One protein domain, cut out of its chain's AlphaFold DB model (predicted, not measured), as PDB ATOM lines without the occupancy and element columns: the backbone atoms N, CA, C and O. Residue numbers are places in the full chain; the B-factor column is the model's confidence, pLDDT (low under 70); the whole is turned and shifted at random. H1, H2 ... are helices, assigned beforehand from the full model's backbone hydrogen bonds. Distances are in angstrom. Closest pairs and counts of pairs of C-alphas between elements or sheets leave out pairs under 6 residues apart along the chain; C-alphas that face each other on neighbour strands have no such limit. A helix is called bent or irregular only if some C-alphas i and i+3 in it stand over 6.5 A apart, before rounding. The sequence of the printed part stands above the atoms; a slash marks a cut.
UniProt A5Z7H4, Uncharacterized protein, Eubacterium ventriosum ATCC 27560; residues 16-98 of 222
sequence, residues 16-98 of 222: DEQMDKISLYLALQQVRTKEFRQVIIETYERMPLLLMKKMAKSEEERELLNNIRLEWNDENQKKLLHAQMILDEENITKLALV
ATOM      1  N   ASP A  16      48.398  28.970   6.607       94.31
ATOM      2  CA  ASP A  16      47.725  28.689   5.334       94.31
ATOM      3  C   ASP A  16      47.789  27.205   4.935       94.31
ATOM      4  O   ASP A  16      46.773  26.653   4.520       94.31
ATOM      5  N   GLU A  17      48.919  26.526   5.156       96.12
ATOM      6  CA  GLU A  17      49.065  25.091   4.861       96.12
ATOM      7  C   GLU A  17      48.116  24.231   5.719       96.12
ATOM      8  O   GLU A  17      47.523  23.257   5.250       96.12
ATOM      9  N   GLN A  18      47.945  24.588   6.996       95.94
ATOM     10  CA  GLN A  18      46.999  23.930   7.895       95.94
ATOM     11  C   GLN A  18      45.559  24.164   7.443       95.94
ATOM     12  O   GLN A  18      44.771  23.220   7.442       95.94
ATOM     13  N   MET A  19      45.212  25.387   7.035       97.50
ATOM     14  CA  MET A  19      43.883  25.680   6.497       97.50
ATOM     15  C   MET A  19      43.591  24.885   5.228       97.50
ATOM     16  O   MET A  19      42.480  24.377   5.093       97.50
ATOM     17  N   ASP A  20      44.565  24.718   4.330       97.81
ATOM     18  CA  ASP A  20      44.396  23.918   3.110       97.81
ATOM     19  C   ASP A  20      44.101  22.451   3.458       97.81
ATOM     20  O   ASP A  20      43.110  21.872   3.000       97.81
ATOM     21  N   LYS A  21      44.896  21.864   4.363       97.88
ATOM     22  CA  LYS A  21      44.705  20.481   4.837       97.88
ATOM     23  C   LYS A  21      43.373  20.290   5.558       97.88
ATOM     24  O   LYS A  21      42.690  19.292   5.328       97.88
ATOM     25  N   ILE A  22      42.991  21.223   6.430       98.00
ATOM     26  CA  ILE A  22      41.724  21.140   7.166       98.00
ATOM     27  C   ILE A  22      40.544  21.343   6.215       98.00
ATOM     28  O   ILE A  22      39.546  20.647   6.359       98.00
ATOM     29  N   SER A  23      40.652  22.216   5.211       98.50
ATOM     30  CA  SER A  23      39.604  22.395   4.196       98.50
ATOM     31  C   SER A  23      39.337  21.093   3.446       98.50
ATOM     32  O   SER A  23      38.185  20.677   3.319       98.50
ATOM     33  N   LEU A  24      40.403  20.408   3.023       98.12
ATOM     34  CA  LEU A  24      40.304  19.097   2.389       98.12
ATOM     35  C   LEU A  24      39.694  18.056   3.337       98.12
ATOM     36  O   LEU A  24      38.810  17.292   2.949       98.12
ATOM     37  N   TYR A  25      40.122  18.056   4.601       98.00
ATOM     38  CA  TYR A  25      39.560  17.180   5.624       98.00
ATOM     39  C   TYR A  25      38.060  17.426   5.833       98.00
ATOM     40  O   TYR A  25      37.300  16.464   5.833       98.00
ATOM     41  N   LEU A  26      37.612  18.678   5.964       98.44
ATOM     42  CA  LEU A  26      36.197  19.031   6.115       98.44
ATOM     43  C   LEU A  26      35.377  18.601   4.893       98.44
ATOM     44  O   LEU A  26      34.288  18.054   5.054       98.44
ATOM     45  N   ALA A  27      35.906  18.788   3.679       98.19
ATOM     46  CA  ALA A  27      35.245  18.354   2.448       98.19
ATOM     47  C   ALA A  27      35.046  16.830   2.433       98.19
ATOM     48  O   ALA A  27      33.938  16.343   2.206       98.19
ATOM     49  N   LEU A  28      36.087  16.070   2.783       97.50
ATOM     50  CA  LEU A  28      36.004  14.616   2.936       97.50
ATOM     51  C   LEU A  28      35.051  14.197   4.062       97.50
ATOM     52  O   LEU A  28      34.286  13.245   3.899       97.50
ATOM     53  N   GLN A  29      35.080  14.893   5.204       96.94
ATOM     54  CA  GLN A  29      34.166  14.646   6.320       96.94
ATOM     55  C   GLN A  29      32.715  14.827   5.902       96.94
ATOM     56  O   GLN A  29      31.891  14.035   6.341       96.94
ATOM     57  N   GLN A  30      32.419  15.804   5.045       96.00
ATOM     58  CA  GLN A  30      31.078  16.035   4.530       96.00
ATOM     59  C   GLN A  30      30.636  14.938   3.556       96.00
ATOM     60  O   GLN A  30      29.551  14.381   3.696       96.00
ATOM     61  N   VAL A  31      31.476  14.621   2.571       96.44
ATOM     62  CA  VAL A  31      31.123  13.714   1.465       96.44
ATOM     63  C   VAL A  31      31.025  12.255   1.921       96.44
ATOM     64  O   VAL A  31      30.308  11.466   1.317       96.44
ATOM     65  N   ARG A  32      31.705  11.863   3.006       96.00
ATOM     66  CA  ARG A  32      31.720  10.462   3.468       96.00
ATOM     67  C   ARG A  32      30.479  10.023   4.255       96.00
ATOM     68  O   ARG A  32      30.379   8.837   4.588       96.00
ATOM     69  N   THR A  33      29.599  10.943   4.656       96.62
ATOM     70  CA  THR A  33      28.539  10.645   5.634       96.62
ATOM     71  C   THR A  33      27.361   9.915   5.000       96.62
ATOM     72  O   THR A  33      27.075  10.025   3.808       96.62
ATOM     73  N   LYS A  34      26.630   9.143   5.814       94.69
ATOM     74  CA  LYS A  34      25.366   8.556   5.352       94.69
ATOM     75  C   LYS A  34      24.323   9.625   5.045       94.69
ATOM     76  O   LYS A  34      23.542   9.415   4.125       94.69
ATOM     77  N   GLU A  35      24.343  10.744   5.766       94.88
ATOM     78  CA  GLU A  35      23.453  11.871   5.498       94.88
ATOM     79  C   GLU A  35      23.666  12.414   4.083       94.88
ATOM     80  O   GLU A  35      22.714  12.516   3.312       94.88
ATOM     81  N   PHE A  36      24.922  12.636   3.685       94.38
ATOM     82  CA  PHE A  36      25.261  13.065   2.330       94.38
ATOM     83  C   PHE A  36      24.756  12.081   1.267       94.38
ATOM     84  O   PHE A  36      24.123  12.491   0.294       94.38
ATOM     85  N   ARG A  37      24.941  10.772   1.483       93.94
ATOM     86  CA  ARG A  37      24.383   9.743   0.590       93.94
ATOM     87  C   ARG A  37      22.864   9.855   0.446       93.94
ATOM     88  O   ARG A  37      22.371   9.729  -0.670       93.94
ATOM     89  N   GLN A  38      22.130  10.049   1.542       93.44
ATOM     90  CA  GLN A  38      20.671  10.162   1.478       93.44
ATOM     91  C   GLN A  38      20.236  11.419   0.724       93.44
ATOM     92  O   GLN A  38      19.365  11.328  -0.136       93.44
ATOM     93  N   VAL A  39      20.902  12.555   0.951       91.44
ATOM     94  CA  VAL A  39      20.651  13.792   0.191       91.44
ATOM     95  C   VAL A  39      20.839  13.567  -1.310       91.44
ATOM     96  O   VAL A  39      20.013  14.013  -2.106       91.44
ATOM     97  N   ILE A  40      21.885  12.840  -1.717       91.38
ATOM     98  CA  ILE A  40      22.106  12.499  -3.129       91.38
ATOM     99  C   ILE A  40      20.964  11.643  -3.666       91.38
ATOM    100  O   ILE A  40      20.392  11.992  -4.695       91.38
ATOM    101  N   ILE A  41      20.614  10.551  -2.984       91.94
ATOM    102  CA  ILE A  41      19.534   9.651  -3.419       91.94
ATOM    103  C   ILE A  41      18.233  10.437  -3.607       91.94
ATOM    104  O   ILE A  41      17.650  10.399  -4.689       91.94
ATOM    105  N   GLU A  42      17.841  11.232  -2.609       90.38
ATOM    106  CA  GLU A  42      16.639  12.065  -2.683       90.38
ATOM    107  C   GLU A  42      16.714  13.093  -3.821       90.38
ATOM    108  O   GLU A  42      15.713  13.359  -4.488       90.38
ATOM    109  N   THR A  43      17.898  13.653  -4.085       89.81
ATOM    110  CA  THR A  43      18.109  14.577  -5.208       89.81
ATOM    111  C   THR A  43      17.870  13.881  -6.545       89.81
ATOM    112  O   THR A  43      17.154  14.422  -7.387       89.81
ATOM    113  N   TYR A  44      18.408  12.675  -6.739       89.75
ATOM    114  CA  TYR A  44      18.193  11.888  -7.959       89.75
ATOM    115  C   TYR A  44      16.723  11.497  -8.153       89.75
ATOM    116  O   TYR A  44      16.225  11.522  -9.277       89.75
ATOM    117  N   GLU A  45      16.013  11.179  -7.073       90.44
ATOM    118  CA  GLU A  45      14.604  10.776  -7.121       90.44
ATOM    119  C   GLU A  45      13.653  11.961  -7.363       90.44
ATOM    120  O   GLU A  45      12.596  11.808  -7.978       90.44
ATOM    121  N   ARG A  46      14.008  13.171  -6.915       88.31
ATOM    122  CA  ARG A  46      13.069  14.308  -6.894       88.31
ATOM    123  C   ARG A  46      13.372  15.412  -7.880       88.31
ATOM    124  O   ARG A  46      12.442  15.997  -8.436       88.31
ATOM    125  N   MET A  47      14.648  15.710  -8.109       89.44
ATOM    126  CA  MET A  47      15.047  16.817  -8.975       89.44
ATOM    127  C   MET A  47      14.493  16.681 -10.406       89.44
ATOM    128  O   MET A  47      13.979  17.678 -10.920       89.44
ATOM    129  N   PRO A  48      14.482  15.488 -11.043       91.12
ATOM    130  CA  PRO A  48      13.879  15.328 -12.367       91.12
ATOM    131  C   PRO A  48      12.392  15.696 -12.387       91.12
ATOM    132  O   PRO A  48      11.955  16.432 -13.270       91.12
ATOM    133  N   LEU A  49      11.623  15.254 -11.384       90.81
ATOM    134  CA  LEU A  49      10.192  15.554 -11.283       90.81
ATOM    135  C   LEU A  49       9.942  17.049 -11.063       90.81
ATOM    136  O   LEU A  49       9.027  17.610 -11.661       90.81
ATOM    137  N   LEU A  50      10.758  17.719 -10.246       88.31
ATOM    138  CA  LEU A  50      10.652  19.166 -10.033       88.31
ATOM    139  C   LEU A  50      10.964  19.964 -11.304       88.31
ATOM    140  O   LEU A  50      10.255  20.922 -11.616       88.31
ATOM    141  N   LEU A  51      11.983  19.555 -12.064       90.12
ATOM    142  CA  LEU A  51      12.308  20.167 -13.354       90.12
ATOM    143  C   LEU A  51      11.176  19.967 -14.365       90.12
ATOM    144  O   LEU A  51      10.746  20.936 -14.989       90.12
ATOM    145  N   MET A  52      10.631  18.751 -14.465       91.31
ATOM    146  CA  MET A  52       9.466  18.466 -15.310       91.31
ATOM    147  C   MET A  52       8.258  19.322 -14.912       91.31
ATOM    148  O   MET A  52       7.639  19.926 -15.780       91.31
ATOM    149  N   LYS A  53       7.969  19.474 -13.611       89.06
ATOM    150  CA  LYS A  53       6.870  20.329 -13.117       89.06
ATOM    151  C   LYS A  53       7.067  21.800 -13.466       89.06
ATOM    152  O   LYS A  53       6.108  22.488 -13.814       89.06
ATOM    153  N   LYS A  54       8.306  22.289 -13.385       89.75
ATOM    154  CA  LYS A  54       8.649  23.664 -13.765       89.75
ATOM    155  C   LYS A  54       8.502  23.896 -15.273       89.75
ATOM    156  O   LYS A  54       8.190  25.012 -15.678       89.75
ATOM    157  N   MET A  55       8.724  22.861 -16.084       91.62
ATOM    158  CA  MET A  55       8.595  22.895 -17.546       91.62
ATOM    159  C   MET A  55       7.190  22.544 -18.059       91.62
ATOM    160  O   MET A  55       6.917  22.769 -19.239       91.62
ATOM    161  N   ALA A  56       6.323  21.992 -17.204       91.69
ATOM    162  CA  ALA A  56       4.956  21.618 -17.542       91.69
ATOM    163  C   ALA A  56       4.167  22.828 -18.055       91.69
ATOM    164  O   ALA A  56       4.245  23.931 -17.497       91.69
ATOM    165  N   LYS A  57       3.415  22.611 -19.134       92.19
ATOM    166  CA  LYS A  57       2.692  23.662 -19.861       92.19
ATOM    167  C   LYS A  57       1.248  23.811 -19.399       92.19
ATOM    168  O   LYS A  57       0.646  24.848 -19.666       92.19
ATOM    169  N   SER A  58       0.703  22.804 -18.720       93.06
ATOM    170  CA  SER A  58      -0.653  22.816 -18.173       93.06
ATOM    171  C   SER A  58      -0.680  22.403 -16.702       93.06
ATOM    172  O   SER A  58       0.248  21.775 -16.188       93.06
ATOM    173  N   GLU A  59      -1.764  22.763 -16.017       88.12
ATOM    174  CA  GLU A  59      -1.988  22.348 -14.630       88.12
ATOM    175  C   GLU A  59      -2.269  20.837 -14.533       88.12
ATOM    176  O   GLU A  59      -1.790  20.184 -13.613       88.12
ATOM    177  N   GLU A  60      -2.919  20.250 -15.544       90.25
ATOM    178  CA  GLU A  60      -3.133  18.798 -15.650       90.25
ATOM    179  C   GLU A  60      -1.807  18.017 -15.716       90.25
ATOM    180  O   GLU A  60      -1.645  17.004 -15.034       90.25
ATOM    181  N   GLU A  61      -0.818  18.498 -16.484       88.62
ATOM    182  CA  GLU A  61       0.524  17.896 -16.525       88.62
ATOM    183  C   GLU A  61       1.215  17.967 -15.155       88.62
ATOM    184  O   GLU A  61       1.861  17.005 -14.727       88.62
ATOM    185  N   ARG A  62       1.075  19.091 -14.437       87.75
ATOM    186  CA  ARG A  62       1.634  19.248 -13.084       87.75
ATOM    187  C   ARG A  62       0.989  18.302 -12.085       87.75
ATOM    188  O   ARG A  62       1.697  17.712 -11.266       87.75
ATOM    189  N   GLU A  63      -0.328  18.148 -12.156       89.06
ATOM    190  CA  GLU A  63      -1.084  17.264 -11.276       89.06
ATOM    191  C   GLU A  63      -0.719  15.794 -11.515       89.06
ATOM    192  O   GLU A  63      -0.467  15.054 -10.563       89.06
ATOM    193  N   LEU A  64      -0.543  15.385 -12.775       88.56
ATOM    194  CA  LEU A  64      -0.053  14.048 -13.113       88.56
ATOM    195  C   LEU A  64       1.345  13.785 -12.526       88.56
ATOM    196  O   LEU A  64       1.584  12.732 -11.932       88.56
ATOM    197  N   LEU A  65       2.250  14.766 -12.603       89.06
ATOM    198  CA  LEU A  65       3.593  14.685 -12.012       89.06
ATOM    199  C   LEU A  65       3.589  14.661 -10.472       89.06
ATOM    200  O   LEU A  65       4.576  14.233  -9.874       89.06
ATOM    201  N   ASN A  66       2.527  15.122  -9.800       85.88
ATOM    202  CA  ASN A  66       2.395  14.983  -8.341       85.88
ATOM    203  C   ASN A  66       2.154  13.532  -7.912       85.88
ATOM    204  O   ASN A  66       2.531  13.160  -6.802       85.88
ATOM    205  N   ASN A  67       1.591  12.715  -8.801       87.94
ATOM    206  CA  ASN A  67       1.275  11.314  -8.533       87.94
ATOM    207  C   ASN A  67       2.415  10.351  -8.905       87.94
ATOM    208  O   ASN A  67       2.343   9.164  -8.593       87.94
ATOM    209  N   ILE A  68       3.476  10.848  -9.546       89.19
ATOM    210  CA  ILE A  68       4.649  10.052  -9.909       89.19
ATOM    211  C   ILE A  68       5.673  10.099  -8.774       89.19
ATOM    212  O   ILE A  68       6.015  11.166  -8.263       89.19
ATOM    213  N   ARG A  69       6.204   8.929  -8.415       85.94
ATOM    214  CA  ARG A  69       7.358   8.778  -7.524       85.94
ATOM    215  C   ARG A  69       8.449   8.030  -8.273       85.94
ATOM    216  O   ARG A  69       8.184   6.977  -8.847       85.94
ATOM    217  N   LEU A  70       9.649   8.597  -8.297       89.19
ATOM    218  CA  LEU A  70      10.836   7.895  -8.769       89.19
ATOM    219  C   LEU A  70      11.519   7.284  -7.552       89.19
ATOM    220  O   LEU A  70      11.663   7.953  -6.534       89.19
ATOM    221  N   GLU A  71      11.936   6.032  -7.677       88.56
ATOM    222  CA  GLU A  71      12.682   5.325  -6.643       88.56
ATOM    223  C   GLU A  71      13.941   4.742  -7.276       88.56
ATOM    224  O   GLU A  71      13.896   4.077  -8.319       88.56
ATOM    225  N   TRP A  72      15.093   5.012  -6.666       87.88
ATOM    226  CA  TRP A  72      16.336   4.386  -7.076       87.88
ATOM    227  C   TRP A  72      16.399   2.988  -6.454       87.88
ATOM    228  O   TRP A  72      16.708   2.819  -5.280       87.88
ATOM    229  N   ASN A  73      16.131   1.956  -7.250       84.94
ATOM    230  CA  ASN A  73      15.898   0.609  -6.712       84.94
ATOM    231  C   ASN A  73      17.151  -0.267  -6.531       84.94
ATOM    232  O   ASN A  73      17.065  -1.331  -5.925       84.94
ATOM    233  N   ASP A  74      18.321   0.155  -7.018       91.94
ATOM    234  CA  ASP A  74      19.564  -0.620  -6.907       91.94
ATOM    235  C   ASP A  74      20.484  -0.079  -5.797       91.94
ATOM    236  O   ASP A  74      21.210   0.907  -5.957       91.94
ATOM    237  N   GLU A  75      20.490  -0.775  -4.659       90.56
ATOM    238  CA  GLU A  75      21.337  -0.452  -3.506       90.56
ATOM    239  C   GLU A  75      22.843  -0.539  -3.783       90.56
ATOM    240  O   GLU A  75      23.631   0.174  -3.153       90.56
ATOM    241  N   ASN A  76      23.281  -1.393  -4.709       93.69
ATOM    242  CA  ASN A  76      24.697  -1.481  -5.056       93.69
ATOM    243  C   ASN A  76      25.123  -0.279  -5.897       93.69
ATOM    244  O   ASN A  76      26.199   0.267  -5.657       93.69
ATOM    245  N   GLN A  77      24.263   0.196  -6.799       93.06
ATOM    246  CA  GLN A  77      24.515   1.427  -7.550       93.06
ATOM    247  C   GLN A  77      24.564   2.659  -6.643       93.06
ATOM    248  O   GLN A  77      25.481   3.464  -6.779       93.06
ATOM    249  N   LYS A  78      23.660   2.778  -5.658       93.75
ATOM    250  CA  LYS A  78      23.705   3.861  -4.654       93.75
ATOM    251  C   LYS A  78      25.035   3.892  -3.899       93.75
ATOM    252  O   LYS A  78      25.641   4.948  -3.711       93.75
ATOM    253  N   LYS A  79      25.506   2.722  -3.451       93.94
ATOM    254  CA  LYS A  79      26.801   2.584  -2.761       93.94
ATOM    255  C   LYS A  79      27.968   2.917  -3.686       93.94
ATOM    256  O   LYS A  79      28.893   3.591  -3.241       93.94
ATOM    257  N   LEU A  80      27.916   2.456  -4.936       95.12
ATOM    258  CA  LEU A  80      28.942   2.718  -5.941       95.12
ATOM    259  C   LEU A  80      29.034   4.210  -6.268       95.12
ATOM    260  O   LEU A  80      30.136   4.744  -6.222       95.12
ATOM    261  N   LEU A  81      27.908   4.893  -6.505       94.12
ATOM    262  CA  LEU A  81      27.892   6.338  -6.750       94.12
ATOM    263  C   LEU A  81      28.500   7.099  -5.568       94.12
ATOM    264  O   LEU A  81      29.362   7.953  -5.748       94.12
ATOM    265  N   HIS A  82      28.092   6.764  -4.343       95.69
ATOM    266  CA  HIS A  82      28.649   7.403  -3.155       95.69
ATOM    267  C   HIS A  82      30.162   7.177  -3.032       95.69
ATOM    268  O   HIS A  82      30.898   8.095  -2.689       95.69
ATOM    269  N   ALA A  83      30.641   5.963  -3.323       96.25
ATOM    270  CA  ALA A  83      32.072   5.670  -3.341       96.25
ATOM    271  C   ALA A  83      32.805   6.468  -4.432       96.25
ATOM    272  O   ALA A  83      33.872   7.004  -4.159       96.25
ATOM    273  N   GLN A  84      32.221   6.596  -5.626       95.94
ATOM    274  CA  GLN A  84      32.768   7.422  -6.706       95.94
ATOM    275  C   GLN A  84      32.893   8.885  -6.280       95.94
ATOM    276  O   GLN A  84      33.943   9.474  -6.487       95.94
ATOM    277  N   MET A  85      31.885   9.441  -5.604       95.50
ATOM    278  CA  MET A  85      31.923  10.820  -5.099       95.50
ATOM    279  C   MET A  85      32.971  11.033  -3.998       95.50
ATOM    280  O   MET A  85      33.597  12.084  -3.952       95.50
ATOM    281  N   ILE A  86      33.207  10.041  -3.130       96.12
ATOM    282  CA  ILE A  86      34.296  10.089  -2.133       96.12
ATOM    283  C   ILE A  86      35.679  10.052  -2.801       96.12
ATOM    284  O   ILE A  86      36.645  10.565  -2.243       96.12
ATOM    285  N   LEU A  87      35.795   9.413  -3.964       96.06
ATOM    286  CA  LEU A  87      37.047   9.294  -4.716       96.06
ATOM    287  C   LEU A  87      37.217  10.398  -5.772       96.06
ATOM    288  O   LEU A  87      38.231  10.429  -6.466       96.06
ATOM    289  N   ASP A  88      36.241  11.294  -5.895       97.00
ATOM    290  CA  ASP A  88      36.251  12.402  -6.842       97.00
ATOM    291  C   ASP A  88      37.096  13.557  -6.295       97.00
ATOM    292  O   ASP A  88      36.604  14.502  -5.670       97.00
ATOM    293  N   GLU A  89      38.406  13.446  -6.504       96.44
ATOM    294  CA  GLU A  89      39.391  14.430  -6.057       96.44
ATOM    295  C   GLU A  89      39.078  15.840  -6.575       96.44
ATOM    296  O   GLU A  89      39.249  16.816  -5.841       96.44
ATOM    297  N   GLU A  90      38.570  15.966  -7.803       97.38
ATOM    298  CA  GLU A  90      38.248  17.260  -8.401       97.38
ATOM    299  C   GLU A  90      37.118  17.953  -7.630       97.38
ATOM    300  O   GLU A  90      37.260  19.106  -7.209       97.38
ATOM    301  N   ASN A  91      36.000  17.259  -7.400       95.00
ATOM    302  CA  ASN A  91      34.860  17.836  -6.689       95.00
ATOM    303  C   ASN A  91      35.140  18.045  -5.197       95.00
ATOM    304  O   ASN A  91      34.718  19.058  -4.631       95.00
ATOM    305  N   ILE A  92      35.906  17.153  -4.569       97.38
ATOM    306  CA  ILE A  92      36.370  17.334  -3.188       97.38
ATOM    307  C   ILE A  92      37.259  18.576  -3.080       97.38
ATOM    308  O   ILE A  92      37.073  19.385  -2.169       97.38
ATOM    309  N   THR A  93      38.177  18.775  -4.027       97.88
ATOM    310  CA  THR A  93      39.053  19.953  -4.059       97.88
ATOM    311  C   THR A  93      38.252  21.233  -4.272       97.88
ATOM    312  O   THR A  93      38.472  22.214  -3.565       97.88
ATOM    313  N   LYS A  94      37.262  21.232  -5.174       97.94
ATOM    314  CA  LYS A  94      36.353  22.379  -5.357       97.94
ATOM    315  C   LYS A  94      35.629  22.742  -4.061       97.94
ATOM    316  O   LYS A  94      35.579  23.917  -3.706       97.94
ATOM    317  N   LEU A  95      35.104  21.755  -3.333       97.69
ATOM    318  CA  LEU A  95      34.451  21.995  -2.044       97.69
ATOM    319  C   LEU A  95      35.440  22.513  -0.988       97.69
ATOM    320  O   LEU A  95      35.123  23.446  -0.251       97.69
ATOM    321  N   ALA A  96      36.655  21.966  -0.945       98.50
ATOM    322  CA  ALA A  96      37.707  22.442  -0.054       98.50
ATOM    323  C   ALA A  96      38.064  23.913  -0.331       98.50
ATOM    324  O   ALA A  96      38.178  24.695   0.609       98.50
ATOM    325  N   LEU A  97      38.158  24.327  -1.598       98.44
ATOM    326  CA  LEU A  97      38.391  25.730  -1.966       98.44
ATOM    327  C   LEU A  97      37.260  26.651  -1.481       98.44
ATOM    328  O   LEU A  97      37.527  27.747  -0.993       98.44
ATOM    329  N   VAL A  98      36.007  26.187  -1.531       98.25
ATOM    330  CA  VAL A  98      34.857  26.931  -0.986       98.25
ATOM    331  C   VAL A  98      34.978  27.136   0.528       98.25
ATOM    332  O   VAL A  98      34.664  28.222   1.019       98.25
TER     333      VAL A  98
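This is residues 16 to 98 of the 222 residues of an uncharacterized protein of Eubacterium ventriosum ATCC 27560 (UniProt A5Z7H4). An open arch of helices: H1 makes one leg, bent H2 the other, and H3 folds back on H2b as a hairpin. Residues 67 to 74 and H4 return to H1, where H5 packs across it. The printed part has 83 residues, 68 of them in five named helices in the order H1 to H5, with no named strand; the class is all helix, and the whole is only just loose, close to extended, with a radius of gyration of the C-alphas of 17.3 A and spans of 56 by 28 by 18 A.

H1, residues 16 to 31, begins at C-alpha 16 (47.725, 28.689, 5.334) and spans 22.7 A. H2, residues 34 to 55, is one helix by its hydrogen bonds but bent, C-alphas 45 and 48 being 7.0 A apart; its arms are H2a, 34 to 45, and H2b, 48 to 55. H3 is 59 to 66, H4 75 to 86, and H5 89 to 98, ending at C-alpha 98 (34.857, 26.931, -0.986).

H1 and H5 touch at a steep tilt of 64 degrees, closest C-alphas Ser 23 and Ala 96, 4.7 A. H2b and H3 touch, closest C-alphas Lys 53 and Arg 62, 5.3 A. In H1, H3, H4, H5 and in each of the arms H2a and H2b, every O i to N i+4 pair is within hydrogen-bond range.

The printed part has no cut, no link is long, and no printed residue is under 70 in pLDDT.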